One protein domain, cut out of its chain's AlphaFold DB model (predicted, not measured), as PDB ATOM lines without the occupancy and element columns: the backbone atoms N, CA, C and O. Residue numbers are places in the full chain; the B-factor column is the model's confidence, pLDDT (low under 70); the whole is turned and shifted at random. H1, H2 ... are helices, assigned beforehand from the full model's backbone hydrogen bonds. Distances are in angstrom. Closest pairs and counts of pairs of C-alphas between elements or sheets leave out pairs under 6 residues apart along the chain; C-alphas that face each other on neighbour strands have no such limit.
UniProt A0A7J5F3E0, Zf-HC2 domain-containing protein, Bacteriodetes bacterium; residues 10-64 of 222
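This is residues 10 to 64 of the 222 residues of the protein "Zf-HC2 domain-containing protein" of Bacteriodetes bacterium (UniProt A0A7J5F3E0). Three helices stand round a triangle: H2 and H3 meet at a corner by their link and make a V, and H1 lies between the arms of the V, packed on H3 and near H2. The stretch before H1, residues 10 to 20, has no named element and loops over one side of this triangle. The printed part has 55 residues with three named helices, H1, H2 and H3 along the chain, and no named strand, and its class is all helix. It is compact, with a radius of gyration of the C-alphas of 10.4 A, and rounded, with spans of 26 by 26 by 19 A.

Start with the longest helix, H3, residues 50 to 63. Look at its residues 55 to 60, with which alone it touches H1, residues 21 to 29; the closest C-alphas are those of Leu 24 and Leu 56, 5.9 A apart. H1 and H3 run the same way at a steep tilt of 61 degrees. Then go back along the chain to H2, residues 36 to 48, which touches H3 only at the corner by their link. Residues 45 to 47 of H2 alone touch H3, and residues 52 to 53 of H3 alone touch H2; the closest C-alphas of the two helices are those of Leu 46 and Ala 53, 5.2 A apart. H2 and H3 run opposite ways at a steep tilt of 67 degrees, only just short of about perpendicular. H1 and H2 are close but not clearly touching: their closest C-alphas, those of Tyr 27 and Arg 39, are 7.1 A apart, and they run opposite ways at a steep tilt of 66 degrees. In the backbones of H1, H2 and H3, every O i to N i+4 pair is within hydrogen-bond range.

Find C-alpha 50 at (47.742, -4.413, 44.686); from there H3 runs 19.8 A to C-alpha 63 at (30.262, -4.606, 35.304). H2 begins at C-alpha 36, at (50.000, -2.461, 22.550), and runs 18.4 A to C-alpha 48. H1 begins at C-alpha 21, at (38.430, 3.843, 37.225), and measures 12.1 A to C-alpha 29.

The two C-alphas farthest apart are those of Ser 15 and Gly 64, at 27.9 A. The link from H2 to H3, one residue, is tight; the link from H1 to H2, six residues, is short. The printed part has no cut between residues 10 and 64. In the B-factor column of this model the mean pLDDT of the printed part is 82.7, and residues 62 to 64 are under 70.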
ATOM      1  N   ARG A  10      47.198  10.372  31.809       76.81
ATOM      2  CA  ARG A  10      45.751  10.214  31.571       76.81
ATOM      3  C   ARG A  10      45.135   8.951  32.180       76.81
ATOM      4  O   ARG A  10      43.924   8.891  32.363       76.81
ATOM      5  N   PHE A  11      45.947   7.925  32.427       78.69
ATOM      6  CA  PHE A  11      45.499   6.682  33.052       78.69
ATOM      7  C   PHE A  11      45.647   6.711  34.568       78.69
ATOM      8  O   PHE A  11      45.145   5.803  35.222       78.69
ATOM      9  N   LEU A  12      46.318   7.725  35.117       81.00
ATOM     10  CA  LEU A  12      46.594   7.855  36.537       81.00
ATOM     11  C   LEU A  12      45.596   8.812  37.192       81.00
ATOM     12  O   LEU A  12      45.115   9.754  36.565       81.00
ATOM     13  N   ASP A  13      45.255   8.536  38.444       76.25
ATOM     14  CA  ASP A  13      44.427   9.415  39.259       76.25
ATOM     15  C   ASP A  13      45.195  10.675  39.695       76.25
ATOM     16  O   ASP A  13      46.360  10.887  39.347       76.25
ATOM     17  N   THR A  14      44.541  11.539  40.467       72.44
ATOM     18  CA  THR A  14      45.118  12.813  40.930       72.44
ATOM     19  C   THR A  14      46.358  12.642  41.811       72.44
ATOM     20  O   THR A  14      47.141  13.581  41.935       72.44
ATOM     21  N   SER A  15      46.574  11.452  42.384       73.81
ATOM     22  CA  SER A  15      47.787  11.119  43.141       73.81
ATOM     23  C   SER A  15      48.964  10.709  42.251       73.81
ATOM     24  O   SER A  15      50.080  10.527  42.744       73.81
ATOM     25  N   GLY A  16      48.724  10.493  40.954       76.81
ATOM     26  CA  GLY A  16      49.722  10.003  40.005       76.81
ATOM     27  C   GLY A  16      50.223   8.587  40.305       76.81
ATOM     28  O   GLY A  16      51.183   8.136  39.683       76.81
ATOM     29  N   SER A  17      49.606   7.894  41.265       82.31
ATOM     30  CA  SER A  17      50.114   6.640  41.832       82.31
ATOM     31  C   SER A  17      49.199   5.450  41.554       82.31
ATOM     32  O   SER A  17      49.685   4.321  41.515       82.31
ATOM     33  N   HIS A  18      47.910   5.688  41.294       88.31
ATOM     34  CA  HIS A  18      46.945   4.637  40.974       88.31
ATOM     35  C   HIS A  18      46.276   4.874  39.628       88.31
ATOM     36  O   HIS A  18      46.221   5.998  39.137       88.31
ATOM     37  N   LEU A  19      45.733   3.809  39.040       86.31
ATOM     38  CA  LEU A  19      44.943   3.896  37.820       86.31
ATOM     39  C   LEU A  19      43.565   4.501  38.102       86.31
ATOM     40  O   LEU A  19      42.927   4.186  39.112       86.31
ATOM     41  N   THR A  20      43.080   5.328  37.178       86.38
ATOM     42  CA  THR A  20      41.698   5.816  37.214       86.38
ATOM     43  C   THR A  20      40.720   4.667  36.988       86.38
ATOM     44  O   THR A  20      41.018   3.695  36.292       86.38
ATOM     45  N   TYR A  21      39.499   4.803  37.510       81.19
ATOM     46  CA  TYR A  21      38.430   3.843  37.225       81.19
ATOM     47  C   TYR A  21      38.180   3.705  35.712       81.19
ATOM     48  O   TYR A  21      38.010   2.600  35.203       81.19
ATOM     49  N   ALA A  22      38.248   4.816  34.968       81.50
ATOM     50  CA  ALA A  22      38.127   4.812  33.512       81.50
ATOM     51  C   ALA A  22      39.220   3.966  32.836       81.50
ATOM     52  O   ALA A  22      38.918   3.197  31.927       81.50
ATOM     53  N   ALA A  23      40.472   4.054  33.297       84.19
ATOM     54  CA  ALA A  23      41.566   3.230  32.786       84.19
ATOM     55  C   ALA A  23      41.310   1.732  33.011       84.19
ATOM     56  O   ALA A  23      41.526   0.931  32.103       84.19
ATOM     57  N   LEU A  24      40.815   1.366  34.198       85.44
ATOM     58  CA  LEU A  24      40.477  -0.015  34.551       85.44
ATOM     59  C   LEU A  24      39.305  -0.550  33.717       85.44
ATOM     60  O   LEU A  24      39.405  -1.639  33.153       85.44
ATOM     61  N   SER A  25      38.236   0.235  33.568       81.88
ATOM     62  CA  SER A  25      37.057  -0.154  32.783       81.88
ATOM     63  C   SER A  25      37.382  -0.283  31.288       81.88
ATOM     64  O   SER A  25      36.991  -1.260  30.647       81.88
ATOM     65  N   VAL A  26      38.179   0.633  30.721       81.50
ATOM     66  CA  VAL A  26      38.628   0.528  29.319       81.50
ATOM     67  C   VAL A  26      39.528  -0.692  29.125       81.50
ATOM     68  O   VAL A  26      39.323  -1.449  28.178       81.50
ATOM     69  N   TYR A  27      40.482  -0.928  30.034       86.19
ATOM     70  CA  TYR A  27      41.343  -2.113  29.994       86.19
ATOM     71  C   TYR A  27      40.539  -3.414  30.021       86.19
ATOM     72  O   TYR A  27      40.874  -4.362  29.310       86.19
ATOM     73  N   ARG A  28      39.463  -3.451  30.814       84.19
ATOM     74  CA  ARG A  28      38.620  -4.632  30.975       84.19
ATOM     75  C   ARG A  28      37.690  -4.889  29.791       84.19
ATOM     76  O   ARG A  28      37.593  -6.030  29.330       84.19
ATOM     77  N   ASN A  29      36.990  -3.857  29.329       80.25
ATOM     78  CA  ASN A  29      35.895  -3.999  28.367       80.25
ATOM     79  C   ASN A  29      36.345  -3.850  26.916       80.25
ATOM     80  O   ASN A  29      35.835  -4.551  26.038       80.25
ATOM     81  N   PHE A  30      37.333  -2.985  26.686       83.31
ATOM     82  CA  PHE A  30      37.806  -2.594  25.360       83.31
ATOM     83  C   PHE A  30      39.335  -2.728  25.238       83.31
ATOM     84  O   PHE A  30      40.007  -1.788  24.804       83.31
ATOM     85  N   PRO A  31      39.939  -3.881  25.598       80.19
ATOM     86  CA  PRO A  31      41.388  -4.045  25.506       80.19
ATOM     87  C   PRO A  31      41.905  -3.872  24.072       80.19
ATOM     88  O   PRO A  31      43.060  -3.488  23.888       80.19
ATOM     89  N   GLU A  32      41.077  -4.154  23.062       80.31
ATOM     90  CA  GLU A  32      41.359  -3.929  21.641       80.31
ATOM     91  C   GLU A  32      41.509  -2.454  21.239       80.31
ATOM     92  O   GLU A  32      42.264  -2.180  20.308       80.31
ATOM     93  N   ASP A  33      40.864  -1.529  21.953       79.31
ATOM     94  CA  ASP A  33      40.924  -0.087  21.672       79.31
ATOM     95  C   ASP A  33      42.185   0.560  22.267       79.31
ATOM     96  O   ASP A  33      42.545   1.690  21.932       79.31
ATOM     97  N   LEU A  34      42.894  -0.174  23.130       79.25
ATOM     98  CA  LEU A  34      44.194   0.208  23.658       79.25
ATOM     99  C   LEU A  34      45.309  -0.204  22.698       79.25
ATOM    100  O   LEU A  34      45.377  -1.348  22.231       79.25
ATOM    101  N   SER A  35      46.265   0.699  22.483       84.00
ATOM    102  CA  SER A  35      47.505   0.350  21.798       84.00
ATOM    103  C   SER A  35      48.287  -0.707  22.589       84.00
ATOM    104  O   SER A  35      48.160  -0.841  23.809       84.00
ATOM    105  N   ALA A  36      49.172  -1.440  21.907       82.38
ATOM    106  CA  ALA A  36      50.000  -2.461  22.550       82.38
ATOM    107  C   ALA A  36      50.832  -1.906  23.723       82.38
ATOM    108  O   ALA A  36      51.023  -2.590  24.726       82.38
ATOM    109  N   LYS A  37      51.297  -0.653  23.617       81.19
ATOM    110  CA  LYS A  37      52.084   0.004  24.670       81.19
ATOM    111  C   LYS A  37      51.239   0.350  25.896       81.19
ATOM    112  O   LYS A  37      51.708   0.184  27.015       81.19
ATOM    113  N   GLU A  38      50.001   0.786  25.692       82.88
ATOM    114  CA  GLU A  38      49.073   1.123  26.780       82.88
ATOM    115  C   GLU A  38      48.605  -0.116  27.516       82.88
ATOM    116  O   GLU A  38      48.603  -0.144  28.743       82.88
ATOM    117  N   ARG A  39      48.277  -1.173  26.768       86.62
ATOM    118  CA  ARG A  39      47.916  -2.459  27.355       86.62
ATOM    119  C   ARG A  39      49.054  -3.012  28.208       86.62
ATOM    120  O   ARG A  39      48.813  -3.478  29.315       86.62
ATOM    121  N   GLU A  40      50.289  -2.918  27.721       87.00
ATOM    122  CA  GLU A  40      51.472  -3.355  28.464       87.00
ATOM    123  C   GLU A  40      51.748  -2.485  29.699       87.00
ATOM    124  O   GLU A  40      52.099  -3.017  30.751       87.00
ATOM    125  N   PHE A  41      51.564  -1.164  29.604       87.81
ATOM    126  CA  PHE A  41      51.663  -0.262  30.753       87.81
ATOM    127  C   PHE A  41      50.649  -0.633  31.842       87.81
ATOM    128  O   PHE A  41      51.037  -0.849  32.991       87.81
ATOM    129  N   LEU A  42      49.373  -0.762  31.470       87.62
ATOM    130  CA  LEU A  42      48.286  -1.097  32.390       87.62
ATOM    131  C   LEU A  42      48.501  -2.473  33.020       87.62
ATOM    132  O   LEU A  42      48.399  -2.601  34.236       87.62
ATOM    133  N   ARG A  43      48.902  -3.473  32.226       91.50
ATOM    134  CA  ARG A  43      49.244  -4.814  32.717       91.50
ATOM    135  C   ARG A  43      50.354  -4.770  33.768       91.50
ATOM    136  O   ARG A  43      50.171  -5.286  34.865       91.50
ATOM    137  N   ARG A  44      51.483  -4.116  33.467       87.81
ATOM    138  CA  ARG A  44      52.607  -3.998  34.417       87.81
ATOM    139  C   ARG A  44      52.222  -3.247  35.682       87.81
ATOM    140  O   ARG A  44      52.678  -3.601  36.762       87.81
ATOM    141  N   HIS A  45      51.408  -2.202  35.554       89.12
ATOM    142  CA  HIS A  45      50.949  -1.442  36.707       89.12
ATOM    143  C   HIS A  45      50.016  -2.280  37.592       89.12
ATOM    144  O   HIS A  45      50.178  -2.278  38.806       89.12
ATOM    145  N   LEU A  46      49.090  -3.040  37.004       91.69
ATOM    146  CA  LEU A  46      48.202  -3.952  37.731       91.69
ATOM    147  C   LEU A  46      48.961  -5.095  38.420       91.69
ATOM    148  O   LEU A  46      48.567  -5.521  39.500       91.69
ATOM    149  N   GLU A  47      50.061  -5.567  37.833       90.00
ATOM    150  CA  GLU A  47      50.952  -6.548  38.466       90.00
ATOM    151  C   GLU A  47      51.731  -5.958  39.652       90.00
ATOM    152  O   GLU A  47      52.023  -6.670  40.610       90.00
ATOM    153  N   ALA A  48      52.062  -4.665  39.600       88.12
ATOM    154  CA  ALA A  48      52.858  -3.986  40.621       88.12
ATOM    155  C   ALA A  48      52.024  -3.338  41.743       88.12
ATOM    156  O   ALA A  48      52.525  -3.177  42.854       88.12
ATOM    157  N   CYS A  49      50.778  -2.943  41.471       90.19
ATOM    158  CA  CYS A  49      49.921  -2.211  42.402       90.19
ATOM    159  C   CYS A  49      48.727  -3.068  42.846       90.19
ATOM    160  O   CYS A  49      47.748  -3.232  42.113       90.19
ATOM    161  N   THR A  50      48.788  -3.569  44.082       90.56
ATOM    162  CA  THR A  50      47.742  -4.413  44.686       90.56
ATOM    163  C   THR A  50      46.390  -3.718  44.772       90.56
ATOM    164  O   THR A  50      45.363  -4.358  44.556       90.56
ATOM    165  N   ASP A  51      46.380  -2.409  45.019       87.94
ATOM    166  CA  ASP A  51      45.145  -1.633  45.152       87.94
ATOM    167  C   ASP A  51      44.438  -1.479  43.804       87.94
ATOM    168  O   ASP A  51      43.227  -1.661  43.704       87.94
ATOM    169  N   CYS A  52      45.195  -1.220  42.732       89.75
ATOM    170  CA  CYS A  52      44.655  -1.179  41.372       89.75
ATOM    171  C   CYS A  52      44.140  -2.554  40.931       89.75
ATOM    172  O   CYS A  52      43.106  -2.637  40.271       89.75
ATOM    173  N   ALA A  53      44.825  -3.633  41.319       90.00
ATOM    174  CA  ALA A  53      44.368  -4.994  41.055       90.00
ATOM    175  C   ALA A  53      43.074  -5.332  41.815       90.00
ATOM    176  O   ALA A  53      42.190  -5.973  41.251       90.00
ATOM    177  N   ALA A  54      42.935  -4.889  43.069       87.62
ATOM    178  CA  ALA A  54      41.704  -5.044  43.841       87.62
ATOM    179  C   ALA A  54      40.546  -4.260  43.204       87.62
ATOM    180  O   ALA A  54      39.489  -4.834  42.955       87.62
ATOM    181  N   ARG A  55      40.780  -2.999  42.820       87.38
ATOM    182  CA  ARG A  55      39.793  -2.176  42.098       87.38
ATOM    183  C   ARG A  55      39.379  -2.790  40.762       87.38
ATOM    184  O   ARG A  55      38.215  -2.707  40.399       87.38
ATOM    185  N   LEU A  56      40.292  -3.432  40.029       88.75
ATOM    186  CA  LEU A  56      39.933  -4.137  38.793       88.75
ATOM    187  C   LEU A  56      38.984  -5.315  39.060       88.75
ATOM    188  O   LEU A  56      38.074  -5.540  38.273       88.75
ATOM    189  N   ARG A  57      39.143  -6.031  40.180       84.44
ATOM    190  CA  ARG A  57      38.192  -7.087  40.573       84.44
ATOM    191  C   ARG A  57      36.832  -6.512  40.948       84.44
ATOM    192  O   ARG A  57      35.816  -7.090  40.593       84.44
ATOM    193  N   GLU A  58      36.799  -5.352  41.600       80.44
ATOM    194  CA  GLU A  58      35.539  -4.640  41.848       80.44
ATOM    195  C   GLU A  58      34.858  -4.246  40.528       80.44
ATOM    196  O   GLU A  58      33.645  -4.392  40.396       80.44
ATOM    197  N   VAL A  59      35.624  -3.804  39.524       79.94
ATOM    198  CA  VAL A  59      35.124  -3.562  38.156       79.94
ATOM    199  C   VAL A  59      34.580  -4.859  37.541       79.94
ATOM    200  O   VAL A  59      33.475  -4.856  37.007       79.94
ATOM    201  N   ASP A  60      35.292  -5.982  37.675       79.88
ATOM    202  CA  ASP A  60      34.856  -7.295  37.173       79.88
ATOM    203  C   ASP A  60      33.525  -7.754  37.788       79.88
ATOM    204  O   ASP A  60      32.661  -8.291  37.090       79.88
ATOM    205  N   GLU A  61      33.357  -7.538  39.092       78.06
ATOM    206  CA  GLU A  61      32.156  -7.908  39.843       78.06
ATOM    207  C   GLU A  61      30.977  -6.970  39.560       78.06
ATOM    208  O   GLU A  61      29.827  -7.410  39.528       78.06
ATOM    209  N   THR A  62      31.247  -5.678  39.346       69.00
ATOM    210  CA  THR A  62      30.200  -4.667  39.142       69.00
ATOM    211  C   THR A  62      29.727  -4.551  37.701       69.00
ATOM    212  O   THR A  62      28.547  -4.282  37.479       69.00
ATOM    213  N   GLU A  63      30.606  -4.759  36.721       65.56
ATOM    214  CA  GLU A  63      30.262  -4.606  35.304       65.56
ATOM    215  C   GLU A  63      29.763  -5.918  34.684       65.56
ATOM    216  O   GLU A  63      29.083  -5.888  33.654       65.56
ATOM    217  N   GLY A  64      30.010  -7.061  35.341       54.44
ATOM    218  CA  GLY A  64      29.645  -8.383  34.839       54.44
ATOM    219  C   GLY A  64      30.260  -8.665  33.463       54.44
ATOM    220  O   GLY A  64      30.873  -7.814  32.822       54.44
TER     221      GLY A  64